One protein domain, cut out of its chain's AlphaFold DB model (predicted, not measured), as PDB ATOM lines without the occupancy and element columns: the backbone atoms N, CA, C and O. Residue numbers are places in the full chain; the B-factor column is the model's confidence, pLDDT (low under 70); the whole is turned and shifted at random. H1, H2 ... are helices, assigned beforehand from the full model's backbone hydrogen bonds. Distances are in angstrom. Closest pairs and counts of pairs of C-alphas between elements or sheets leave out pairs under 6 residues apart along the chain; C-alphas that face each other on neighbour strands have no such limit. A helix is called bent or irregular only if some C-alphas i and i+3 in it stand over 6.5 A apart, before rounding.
ATOM      1  N   PRO A 222     -28.217 -66.157  38.117       67.62
ATOM      2  CA  PRO A 222     -28.748 -66.414  36.784       67.62
ATOM      3  C   PRO A 222     -29.502 -67.746  36.736       67.62
ATOM      4  O   PRO A 222     -29.103 -68.701  37.398       67.62
ATOM      5  N   LYS A 223     -30.580 -67.837  35.946       68.38
ATOM      6  CA  LYS A 223     -31.449 -69.033  35.893       68.38
ATOM      7  C   LYS A 223     -30.687 -70.320  35.566       68.38
ATOM      8  O   LYS A 223     -31.010 -71.378  36.082       68.38
ATOM      9  N   ASP A 224     -29.664 -70.212  34.733       70.94
ATOM     10  CA  ASP A 224     -28.760 -71.290  34.336       70.94
ATOM     11  C   ASP A 224     -27.762 -71.704  35.433       70.94
ATOM     12  O   ASP A 224     -27.107 -72.735  35.303       70.94
ATOM     13  N   CYS A 225     -27.637 -70.912  36.499       69.12
ATOM     14  CA  CYS A 225     -26.839 -71.199  37.693       69.12
ATOM     15  C   CYS A 225     -27.694 -71.696  38.876       69.12
ATOM     16  O   CYS A 225     -27.148 -72.003  39.940       69.12
ATOM     17  N   ILE A 226     -29.021 -71.768  38.717       71.38
ATOM     18  CA  ILE A 226     -29.935 -72.343  39.710       71.38
ATOM     19  C   ILE A 226     -29.853 -73.869  39.611       71.38
ATOM     20  O   ILE A 226     -29.944 -74.434  38.524       71.38
ATOM     21  N   SER A 227     -29.678 -74.534  40.752       76.50
ATOM     22  CA  SER A 227     -29.588 -75.990  40.844       76.50
ATOM     23  C   SER A 227     -30.552 -76.519  41.900       76.50
ATOM     24  O   SER A 227     -30.775 -75.872  42.922       76.50
ATOM     25  N   ASN A 228     -31.079 -77.724  41.681       79.81
ATOM     26  CA  ASN A 228     -31.835 -78.451  42.703       79.81
ATOM     27  C   ASN A 228     -30.918 -79.030  43.796       79.81
ATOM     28  O   ASN A 228     -31.414 -79.469  44.828       79.81
ATOM     29  N   ASP A 229     -29.597 -79.028  43.578       78.75
ATOM     30  CA  ASP A 229     -28.611 -79.390  44.593       78.75
ATOM     31  C   ASP A 229     -28.490 -78.259  45.641       78.75
ATOM     32  O   ASP A 229     -28.058 -77.145  45.298       78.75
ATOM     33  N   PRO A 230     -28.835 -78.522  46.918       77.31
ATOM     34  CA  PRO A 230     -28.750 -77.529  47.985       77.31
ATOM     35  C   PRO A 230     -27.341 -76.953  48.168       77.31
ATOM     36  O   PRO A 230     -27.205 -75.762  48.450       77.31
ATOM     37  N   LEU A 231     -26.289 -77.756  47.962       77.94
ATOM     38  CA  LEU A 231     -24.896 -77.332  48.133       77.94
ATOM     39  C   LEU A 231     -24.466 -76.359  47.033       77.94
ATOM     40  O   LEU A 231     -23.768 -75.380  47.308       77.94
ATOM     41  N   VAL A 232     -24.893 -76.591  45.789       72.94
ATOM     42  CA  VAL A 232     -24.640 -75.668  44.669       72.94
ATOM     43  C   VAL A 232     -25.353 -74.338  44.913       72.94
ATOM     44  O   VAL A 232     -24.747 -73.274  44.758       72.94
ATOM     45  N   THR A 233     -26.612 -74.390  45.351       73.31
ATOM     46  CA  THR A 233     -27.420 -73.199  45.650       73.31
ATOM     47  C   THR A 233     -26.847 -72.394  46.814       73.31
ATOM     48  O   THR A 233     -26.723 -71.170  46.715       73.31
ATOM     49  N   GLU A 234     -26.411 -73.054  47.889       78.69
ATOM     50  CA  GLU A 234     -25.754 -72.397  49.021       78.69
ATOM     51  C   GLU A 234     -24.457 -71.691  48.589       78.69
ATOM     52  O   GLU A 234     -24.239 -70.520  48.916       78.69
ATOM     53  N   ARG A 235     -23.605 -72.369  47.806       80.62
ATOM     54  CA  ARG A 235     -22.327 -71.811  47.332       80.62
ATOM     55  C   ARG A 235     -22.524 -70.649  46.358       80.62
ATOM     56  O   ARG A 235     -21.851 -69.628  46.503       80.62
ATOM     57  N   ASN A 236     -23.472 -70.747  45.425       75.25
ATOM     58  CA  ASN A 236     -23.815 -69.636  44.532       75.25
ATOM     59  C   ASN A 236     -24.415 -68.449  45.302       75.25
ATOM     60  O   ASN A 236     -24.083 -67.305  45.003       75.25
ATOM     61  N   THR A 237     -25.210 -68.695  46.347       75.88
ATOM     62  CA  THR A 237     -25.731 -67.625  47.218       75.88
ATOM     63  C   THR A 237     -24.603 -66.911  47.967       75.88
ATOM     64  O   THR A 237     -24.580 -65.682  48.026       75.88
ATOM     65  N   LYS A 238     -23.628 -67.656  48.509       78.81
ATOM     66  CA  LYS A 238     -22.430 -67.082  49.150       78.81
ATOM     67  C   LYS A 238     -21.602 -66.246  48.171       78.81
ATOM     68  O   LYS A 238     -21.209 -65.133  48.508       78.81
ATOM     69  N   LEU A 239     -21.381 -66.753  46.958       80.19
ATOM     70  CA  LEU A 239     -20.653 -66.052  45.898       80.19
ATOM     71  C   LEU A 239     -21.324 -64.723  45.515       80.19
ATOM     72  O   LEU A 239     -20.659 -63.699  45.409       80.19
ATOM     73  N   VAL A 240     -22.646 -64.741  45.359       73.31
ATOM     74  CA  VAL A 240     -23.467 -63.571  45.022       73.31
ATOM     75  C   VAL A 240     -23.445 -62.524  46.134       73.31
ATOM     76  O   VAL A 240     -23.216 -61.351  45.851       73.31
ATOM     77  N   LYS A 241     -23.574 -62.933  47.402       73.94
ATOM     78  CA  LYS A 241     -23.396 -62.020  48.547       73.94
ATOM     79  C   LYS A 241     -22.001 -61.397  48.563       73.94
ATOM     80  O   LYS A 241     -21.844 -60.216  48.847       73.94
ATOM     81  N   PHE A 242     -20.980 -62.170  48.205       82.00
ATOM     82  CA  PHE A 242     -19.616 -61.664  48.138       82.00
ATOM     83  C   PHE A 242     -19.412 -60.633  47.009       82.00
ATOM     84  O   PHE A 242     -18.571 -59.742  47.130       82.00
ATOM     85  N   TYR A 243     -20.211 -60.678  45.937       79.19
ATOM     86  CA  TYR A 243     -20.208 -59.637  44.904       79.19
ATOM     87  C   TYR A 243     -20.705 -58.284  45.418       79.19
ATOM     88  O   TYR A 243     -20.178 -57.258  44.986       79.19
ATOM     89  N   GLU A 244     -21.624 -58.254  46.386       70.06
ATOM     90  CA  GLU A 244     -22.047 -57.002  47.031       70.06
ATOM     91  C   GLU A 244     -20.859 -56.302  47.703       70.06
ATOM     92  O   GLU A 244     -20.680 -55.089  47.579       70.06
ATOM     93  N   GLU A 245     -19.978 -57.071  48.349       75.81
ATOM     94  CA  GLU A 245     -18.778 -56.522  48.972       75.81
ATOM     95  C   GLU A 245     -17.761 -55.977  47.961       75.81
ATOM     96  O   GLU A 245     -17.024 -55.033  48.268       75.81
ATOM     97  N   ILE A 246     -17.675 -56.598  46.782       76.75
ATOM     98  CA  ILE A 246     -16.814 -56.147  45.683       76.75
ATOM     99  C   ILE A 246     -17.370 -54.846  45.101       76.75
ATOM    100  O   ILE A 246     -16.619 -53.880  44.945       76.75
ATOM    101  N   ALA A 247     -18.682 -54.779  44.867       66.94
ATOM    102  CA  ALA A 247     -19.350 -53.576  44.386       66.94
ATOM    103  C   ALA A 247     -19.202 -52.405  45.369       66.94
ATOM    104  O   ALA A 247     -18.914 -51.276  44.968       66.94
ATOM    105  N   GLN A 248     -19.320 -52.667  46.673       68.50
ATOM    106  CA  GLN A 248     -19.137 -51.642  47.697       68.50
ATOM    107  C   GLN A 248     -17.692 -51.118  47.742       68.50
ATOM    108  O   GLN A 248     -17.478 -49.928  47.977       68.50
ATOM    109  N   ASN A 249     -16.701 -51.975  47.475       72.75
ATOM    110  CA  ASN A 249     -15.302 -51.563  47.358       72.75
ATOM    111  C   ASN A 249     -15.068 -50.668  46.131       72.75
ATOM    112  O   ASN A 249     -14.446 -49.614  46.253       72.75
ATOM    113  N   HIS A 250     -15.637 -51.051  44.985       68.62
ATOM    114  CA  HIS A 250     -15.654 -50.246  43.757       68.62
ATOM    115  C   HIS A 250     -16.253 -48.859  43.997       68.62
ATOM    116  O   HIS A 250     -15.646 -47.843  43.661       68.62
ATOM    117  N   TYR A 251     -17.395 -48.798  44.683       66.44
ATOM    118  CA  TYR A 251     -18.029 -47.536  45.055       66.44
ATOM    119  C   TYR A 251     -17.135 -46.682  45.967       66.44
ATOM    120  O   TYR A 251     -16.953 -45.491  45.729       66.44
ATOM    121  N   GLN A 252     -16.533 -47.275  47.004       65.25
ATOM    122  CA  GLN A 252     -15.608 -46.554  47.885       65.25
ATOM    123  C   GLN A 252     -14.401 -46.000  47.124       65.25
ATOM    124  O   GLN A 252     -13.975 -44.877  47.392       65.25
ATOM    125  N   ARG A 253     -13.865 -46.764  46.167       74.81
ATOM    126  CA  ARG A 253     -12.762 -46.324  45.311       74.81
ATOM    127  C   ARG A 253     -13.151 -45.112  44.470       74.81
ATOM    128  O   ARG A 253     -12.405 -44.138  44.470       74.81
ATOM    129  N   TYR A 254     -14.311 -45.148  43.821       64.00
ATOM    130  CA  TYR A 254     -14.832 -44.017  43.050       64.00
ATOM    131  C   TYR A 254     -14.873 -42.729  43.892       64.00
ATOM    132  O   TYR A 254     -14.346 -41.698  43.483       64.00
ATOM    133  N   HIS A 255     -15.379 -42.810  45.130       62.12
ATOM    134  CA  HIS A 255     -15.398 -41.666  46.057       62.12
ATOM    135  C   HIS A 255     -14.006 -41.188  46.473       62.12
ATOM    136  O   HIS A 255     -13.798 -39.995  46.682       62.12
ATOM    137  N   LEU A 256     -13.029 -42.094  46.586       65.81
ATOM    138  CA  LEU A 256     -11.640 -41.702  46.824       65.81
ATOM    139  C   LEU A 256     -11.069 -40.921  45.633       65.81
ATOM    140  O   LEU A 256     -10.338 -39.959  45.851       65.81
ATOM    141  N   ILE A 257     -11.405 -41.306  44.399       65.50
ATOM    142  CA  ILE A 257     -10.965 -40.608  43.185       65.50
ATOM    143  C   ILE A 257     -11.601 -39.216  43.108       65.50
ATOM    144  O   ILE A 257     -10.875 -38.234  42.961       65.50
ATOM    145  N   GLU A 258     -12.921 -39.110  43.289       61.06
ATOM    146  CA  GLU A 258     -13.624 -37.816  43.290       61.06
ATOM    147  C   GLU A 258     -13.102 -36.868  44.377       61.06
ATOM    148  O   GLU A 258     -12.981 -35.666  44.153       61.06
ATOM    149  N   ALA A 259     -12.733 -37.403  45.543       63.41
ATOM    150  CA  ALA A 259     -12.160 -36.624  46.638       63.41
ATOM    151  C   ALA A 259     -10.680 -36.243  46.425       63.41
ATOM    152  O   ALA A 259     -10.068 -35.658  47.322       63.41
ATOM    153  N   GLY A 260     -10.071 -36.605  45.289       73.69
ATOM    154  CA  GLY A 260      -8.659 -36.340  45.008       73.69
ATOM    155  C   GLY A 260      -7.713 -37.076  45.959       73.69
ATOM    156  O   GLY A 260      -6.666 -36.548  46.342       73.69
ATOM    157  N   ALA A 261      -8.084 -38.281  46.406       73.75
ATOM    158  CA  ALA A 261      -7.280 -39.044  47.348       73.75
ATOM    159  C   ALA A 261      -5.882 -39.338  46.785       73.75
ATOM    160  O   ALA A 261      -5.706 -39.736  45.637       73.75
ATOM    161  N   GLY A 262      -4.865 -39.199  47.639       80.81
ATOM    162  CA  GLY A 262      -3.483 -39.445  47.241       80.81
ATOM    163  C   GLY A 262      -3.238 -40.881  46.756       80.81
ATOM    164  O   GLY A 262      -3.828 -41.839  47.266       80.81
ATOM    165  N   LYS A 263      -2.279 -41.029  45.832       87.31
ATOM    166  CA  LYS A 263      -1.904 -42.284  45.151       87.31
ATOM    167  C   LYS A 263      -1.824 -43.501  46.081       87.31
ATOM    168  O   LYS A 263      -2.369 -44.546  45.762       87.31
ATOM    169  N   LYS A 264      -1.239 -43.353  47.276       87.75
ATOM    170  CA  LYS A 264      -1.119 -44.435  48.272       87.75
ATOM    171  C   LYS A 264      -2.472 -45.028  48.700       87.75
ATOM    172  O   LYS A 264      -2.577 -46.240  48.865       87.75
ATOM    173  N   LYS A 265      -3.505 -44.195  48.887       80.88
ATOM    174  CA  LYS A 265      -4.856 -44.659  49.256       80.88
ATOM    175  C   LYS A 265      -5.526 -45.384  48.088       80.88
ATOM    176  O   LYS A 265      -6.137 -46.426  48.303       80.88
ATOM    177  N   LEU A 266      -5.356 -44.867  46.870       79.62
ATOM    178  CA  LEU A 266      -5.879 -45.490  45.656       79.62
ATOM    179  C   LEU A 266      -5.208 -46.842  45.381       79.62
ATOM    180  O   LEU A 266      -5.908 -47.813  45.120       79.62
ATOM    181  N   THR A 267      -3.886 -46.957  45.526       87.06
ATOM    182  CA  THR A 267      -3.177 -48.240  45.367       87.06
ATOM    183  C   THR A 267      -3.674 -49.280  46.369       87.06
ATOM    184  O   THR A 267      -4.067 -50.370  45.969       87.06
ATOM    185  N   LYS A 268      -3.783 -48.921  47.655       88.31
ATOM    186  CA  LYS A 268      -4.288 -49.839  48.688       88.31
ATOM    187  C   LYS A 268      -5.736 -50.280  48.434       88.31
ATOM    188  O   LYS A 268      -6.096 -51.424  48.694       88.31
ATOM    189  N   SER A 269      -6.580 -49.373  47.941       82.25
ATOM    190  CA  SER A 269      -7.953 -49.704  47.543       82.25
ATOM    191  C   SER A 269      -7.979 -50.677  46.360       82.25
ATOM    192  O   SER A 269      -8.753 -51.629  46.390       82.25
ATOM    193  N   TRP A 270      -7.103 -50.490  45.368       86.31
ATOM    194  CA  TRP A 270      -6.987 -51.388  44.215       86.31
ATOM    195  C   TRP A 270      -6.513 -52.791  44.610       86.31
ATOM    196  O   TRP A 270      -7.128 -53.781  44.226       86.31
ATOM    197  N   GLU A 271      -5.476 -52.894  45.441       89.44
ATOM    198  CA  GLU A 271      -4.968 -54.178  45.950       89.44
ATOM    199  C   GLU A 271      -6.044 -54.955  46.727       89.44
ATOM    200  O   GLU A 271      -6.172 -56.178  46.596       89.44
ATOM    201  N   ASN A 272      -6.861 -54.245  47.510       87.75
ATOM    202  CA  ASN A 272      -7.990 -54.837  48.224       87.75
ATOM    203  C   ASN A 272      -9.040 -55.390  47.245       87.75
ATOM    204  O   ASN A 272      -9.484 -56.530  47.389       87.75
ATOM    205  N   LEU A 273      -9.386 -54.626  46.206       84.44
ATOM    206  CA  LEU A 273     -10.303 -55.071  45.160       84.44
ATOM    207  C   LEU A 273      -9.770 -56.312  44.421       84.44
ATOM    208  O   LEU A 273     -10.498 -57.292  44.262       84.44
ATOM    209  N   GLN A 274      -8.491 -56.316  44.037       87.94
ATOM    210  CA  GLN A 274      -7.843 -57.467  43.400       87.94
ATOM    211  C   GLN A 274      -7.866 -58.713  44.295       87.94
ATOM    212  O   GLN A 274      -8.147 -59.817  43.820       87.94
ATOM    213  N   THR A 275      -7.626 -58.542  45.598       90.44
ATOM    214  CA  THR A 275      -7.712 -59.632  46.579       90.44
ATOM    215  C   THR A 275      -9.122 -60.215  46.628       90.44
ATOM    216  O   THR A 275      -9.283 -61.431  46.527       90.44
ATOM    217  N   LYS A 276     -10.158 -59.368  46.687       87.31
ATOM    218  CA  LYS A 276     -11.549 -59.842  46.665       87.31
ATOM    219  C   LYS A 276     -11.894 -60.544  45.351       87.31
ATOM    220  O   LYS A 276     -12.475 -61.622  45.376       87.31
ATOM    221  N   LEU A 277     -11.469 -60.020  44.204       88.44
ATOM    222  CA  LEU A 277     -11.656 -60.693  42.912       88.44
ATOM    223  C   LEU A 277     -11.010 -62.084  42.870       88.44
ATOM    224  O   LEU A 277     -11.578 -63.013  42.295       88.44
ATOM    225  N   LYS A 278      -9.841 -62.254  43.498       90.06
ATOM    226  CA  LYS A 278      -9.187 -63.561  43.616       90.06
ATOM    227  C   LYS A 278     -10.016 -64.527  44.468       90.06
ATOM    228  O   LYS A 278     -10.254 -65.645  44.024       90.06
ATOM    229  N   THR A 279     -10.524 -64.081  45.617       89.81
ATOM    230  CA  THR A 279     -11.419 -64.881  46.473       89.81
ATOM    231  C   THR A 279     -12.710 -65.274  45.749       89.81
ATOM    232  O   THR A 279     -13.135 -66.424  45.822       89.81
ATOM    233  N   ALA A 280     -13.298 -64.364  44.968       87.81
ATOM    234  CA  ALA A 280     -14.480 -64.655  44.160       87.81
ATOM    235  C   ALA A 280     -14.231 -65.780  43.140       87.81
ATOM    236  O   ALA A 280     -15.096 -66.629  42.934       87.81
ATOM    237  N   ARG A 281     -13.041 -65.825  42.524       89.94
ATOM    238  CA  ARG A 281     -12.651 -66.917  41.611       89.94
ATOM    239  C   ARG A 281     -12.512 -68.253  42.340       89.94
ATOM    240  O   ARG A 281     -12.896 -69.275  41.778       89.94
ATOM    241  N   THR A 282     -12.021 -68.250  43.580       90.38
ATOM    242  CA  THR A 282     -11.980 -69.455  44.423       90.38
ATOM    243  C   THR A 282     -13.389 -69.979  44.685       90.38
ATOM    244  O   THR A 282     -13.665 -71.138  44.400       90.38
ATOM    245  N   TYR A 283     -14.323 -69.113  45.080       85.75
ATOM    246  CA  TYR A 283     -15.725 -69.505  45.263       85.75
ATOM    247  C   TYR A 283     -16.380 -70.033  43.977       85.75
ATOM    248  O   TYR A 283     -17.144 -70.996  44.025       85.75
ATOM    249  N   GLN A 284     -16.055 -69.474  42.804       89.69
ATOM    250  CA  GLN A 284     -16.503 -70.053  41.530       89.69
ATOM    251  C   GLN A 284     -15.952 -71.466  41.304       89.69
ATOM    252  O   GLN A 284     -16.655 -72.324  40.771       89.69
ATOM    253  N   GLN A 285     -14.694 -71.709  41.673       89.19
ATOM    254  CA  GLN A 285     -14.074 -73.023  41.556       89.19
ATOM    255  C   GLN A 285     -14.726 -74.030  42.507       89.19
ATOM    256  O   GLN A 285     -15.006 -75.149  42.083       89.19
ATOM    257  N   ASP A 286     -15.067 -73.616  43.727       87.00
ATOM    258  CA  ASP A 286     -15.779 -74.455  44.691       87.00
ATOM    259  C   ASP A 286     -17.149 -74.887  44.156       87.00
ATOM    260  O   ASP A 286     -17.526 -76.049  44.296       87.00
ATOM    261  N   VAL A 287     -17.900 -73.993  43.505       83.69
ATOM    262  CA  VAL A 287     -19.181 -74.353  42.866       83.69
ATOM    263  C   VAL A 287     -18.969 -75.377  41.745       83.69
ATOM    264  O   VAL A 287     -19.713 -76.352  41.651       83.69
ATOM    265  N   ARG A 288     -17.928 -75.202  40.923       89.19
ATOM    266  CA  ARG A 288     -17.606 -76.137  39.829       89.19
ATOM    267  C   ARG A 288     -17.176 -77.512  40.343       89.19
ATOM    268  O   ARG A 288     -17.492 -78.512  39.709       89.19
ATOM    269  N   GLN A 289     -16.484 -77.577  41.481       89.44
ATOM    270  CA  GLN A 289     -16.042 -78.840  42.084       89.44
ATOM    271  C   GLN A 289     -17.203 -79.725  42.546       89.44
ATOM    272  O   GLN A 289     -17.084 -80.944  42.501       89.44
ATOM    273  N   VAL A 290     -18.331 -79.133  42.947       85.12
ATOM    274  CA  VAL A 290     -19.564 -79.880  43.272       85.12
ATOM    275  C   VAL A 290     -20.469 -80.081  42.053       85.12
ATOM    276  O   VAL A 290     -21.658 -80.327  42.197       85.12
ATOM    277  N   GLY A 291     -19.929 -79.951  40.837       83.56
ATOM    278  CA  GLY A 291     -20.673 -80.164  39.593       83.56
ATOM    279  C   GLY A 291     -21.671 -79.054  39.244       83.56
ATOM    280  O   GLY A 291     -22.468 -79.217  38.326       83.56
ATOM    281  N   GLY A 292     -21.638 -77.922  39.953       84.62
ATOM    282  CA  GLY A 292     -22.535 -76.792  39.733       84.62
ATOM    283  C   GLY A 292     -22.026 -75.793  38.691       84.62
ATOM    284  O   GLY A 292     -20.822 -75.622  38.479       84.62
ATOM    285  N   LYS A 293     -22.954 -75.047  38.082       86.69
ATOM    286  CA  LYS A 293     -22.616 -73.870  37.272       86.69
ATOM    287  C   LYS A 293     -22.454 -72.647  38.179       86.69
ATOM    288  O   LYS A 293     -23.396 -72.227  38.846       86.69
ATOM    289  N   ALA A 294     -21.245 -72.094  38.212       83.75
ATOM    290  CA  ALA A 294     -20.923 -70.926  39.028       83.75
ATOM    291  C   ALA A 294     -21.459 -69.629  38.413       83.75
ATOM    292  O   ALA A 294     -21.293 -69.412  37.208       83.75
ATOM    293  N   VAL A 295     -21.994 -68.736  39.251       78.31
ATOM    294  CA  VAL A 295     -22.350 -67.373  38.824       78.31
ATOM    295  C   VAL A 295     -21.103 -66.665  38.267       78.31
ATOM    296  O   VAL A 295     -20.039 -66.733  38.890       78.31
ATOM    297  N   PRO A 296     -21.169 -66.023  37.085       79.25
ATOM    298  CA  PRO A 296     -20.033 -65.310  36.513       79.25
ATOM    299  C   PRO A 296     -19.707 -64.035  37.304       79.25
ATOM    300  O   PRO A 296     -20.606 -63.338  37.769       79.25
ATOM    301  N   ILE A 297     -18.416 -63.701  37.396       78.25
ATOM    302  CA  ILE A 297     -17.980 -62.415  37.950       78.25
ATOM    303  C   ILE A 297     -18.414 -61.318  36.967       78.25
ATOM    304  O   ILE A 297     -18.092 -61.428  35.779       78.25
ATOM    305  N   PRO A 298     -19.111 -60.267  37.426       74.75
ATOM    306  CA  PRO A 298     -19.480 -59.147  36.572       74.75
ATOM    307  C   PRO A 298     -18.256 -58.483  35.928       74.75
ATOM    308  O   PRO A 298     -17.291 -58.150  36.613       74.75
ATOM    309  N   ALA A 299     -18.306 -58.249  34.614       69.00
ATOM    310  CA  ALA A 299     -17.173 -57.701  33.854       69.00
ATOM    311  C   ALA A 299     -16.716 -56.319  34.355       69.00
ATOM    312  O   ALA A 299     -15.525 -56.039  34.414       69.00
ATOM    313  N   HIS A 300     -17.649 -55.482  34.815       65.69
ATOM    314  CA  HIS A 300     -17.329 -54.159  35.356       65.69
ATOM    315  C   HIS A 300     -16.505 -54.213  36.653       65.69
ATOM    316  O   HIS A 300     -15.936 -53.204  37.051       65.69
ATOM    317  N   PHE A 301     -16.404 -55.370  37.321       70.50
ATOM    318  CA  PHE A 301     -15.533 -55.491  38.486       70.50
ATOM    319  C   PHE A 301     -14.053 -55.589  38.133       70.50
ATOM    320  O   PHE A 301     -13.220 -55.289  38.986       70.50
ATOM    321  N   THR A 302     -13.726 -56.045  36.923       67.25
ATOM    322  CA  THR A 302     -12.338 -56.224  36.479       67.25
ATOM    323  C   THR A 302     -11.755 -54.991  35.805       67.25
ATOM    324  O   THR A 302     -10.541 -54.935  35.624       67.25
ATOM    325  N   ASP A 303     -12.600 -54.021  35.467       66.00
ATOM    326  CA  ASP A 303     -12.170 -52.748  34.908       66.00
ATOM    327  C   ASP A 303     -11.560 -51.876  36.018       66.00
ATOM    328  O   ASP A 303     -12.048 -51.837  37.152       66.00
ATOM    329  N   GLU A 304     -10.460 -51.195  35.702       55.09
ATOM    330  CA  GLU A 304      -9.875 -50.208  36.606       55.09
ATOM    331  C   GLU A 304     -10.736 -48.936  36.553       55.09
ATOM    332  O   GLU A 304     -10.879 -48.326  35.493       55.09
ATOM    333  N   VAL A 305     -11.356 -48.599  37.691       50.31
ATOM    334  CA  VAL A 305     -12.125 -47.359  37.916       50.31
ATOM    335  C   VAL A 305     -11.206 -46.280  38.461       50.31
ATOM    336  O   VAL A 305     -10.384 -46.611  39.361       50.31
TER     337      VAL A 305
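Overview. This is residues 222 to 305 of the 305 residues of an uncharacterized protein of Oryza meridionalis (UniProt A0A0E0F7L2). The domain is a long helical hairpin: H1 and H2 lie side by side along nearly the whole length, joined by a tight turn at one end. The first residues, 222 to 229, fold over at the other end, and from there the tail, residues 290 to 305, folds back along one side of the pair. The printed part has 84 residues with two named helices, H1 then H2, and no named strand; its class is all helix. It is loose, with a radius of gyration of the C-alphas of 15.0 A, and its C-alphas span 48 by 19 by 16 A, a rod.

Arrangement. H1, residues 230 to 258, and H2, residues 263 to 289, form a helical hairpin. They touch, with 23 pairs of C-alphas within 8 A. The closest C-alphas of the two are those of Val 232 and Val 287, 5.9 A apart. Their lines stand at a shallow tilt of 12 degrees, and they run opposite ways. Their centres are 9.9 A apart. In H2 every O i to N i+4 pair is within hydrogen-bond range; in H1 23 of 25 are.

Along the chain. Residues 222 to 229 precede H1, which begins at C-alpha 230 (-28.750, -77.529, 47.985) and measures 42.8 A from first to last C-alpha. After residues 259 to 262, H2 begins at C-alpha 263 (-1.904, -42.284, 45.151) and ends at C-alpha 289 (-16.042, -78.840, 42.084), 39.3 A away. Neither helix is bent.

Size, cuts and confidence. The two C-alphas farthest apart are those of Asn 228 and Gly 262, 48.4 A. The printed part has no cut and ends at Val 305, the chain's last residue. The link from H1 to H2 is tight. Residues 290 to 305 hold no named element. The mean pLDDT of the printed part is 77.5; 20 residues are under 70, among them residues 254 to 259 and 302 to 305.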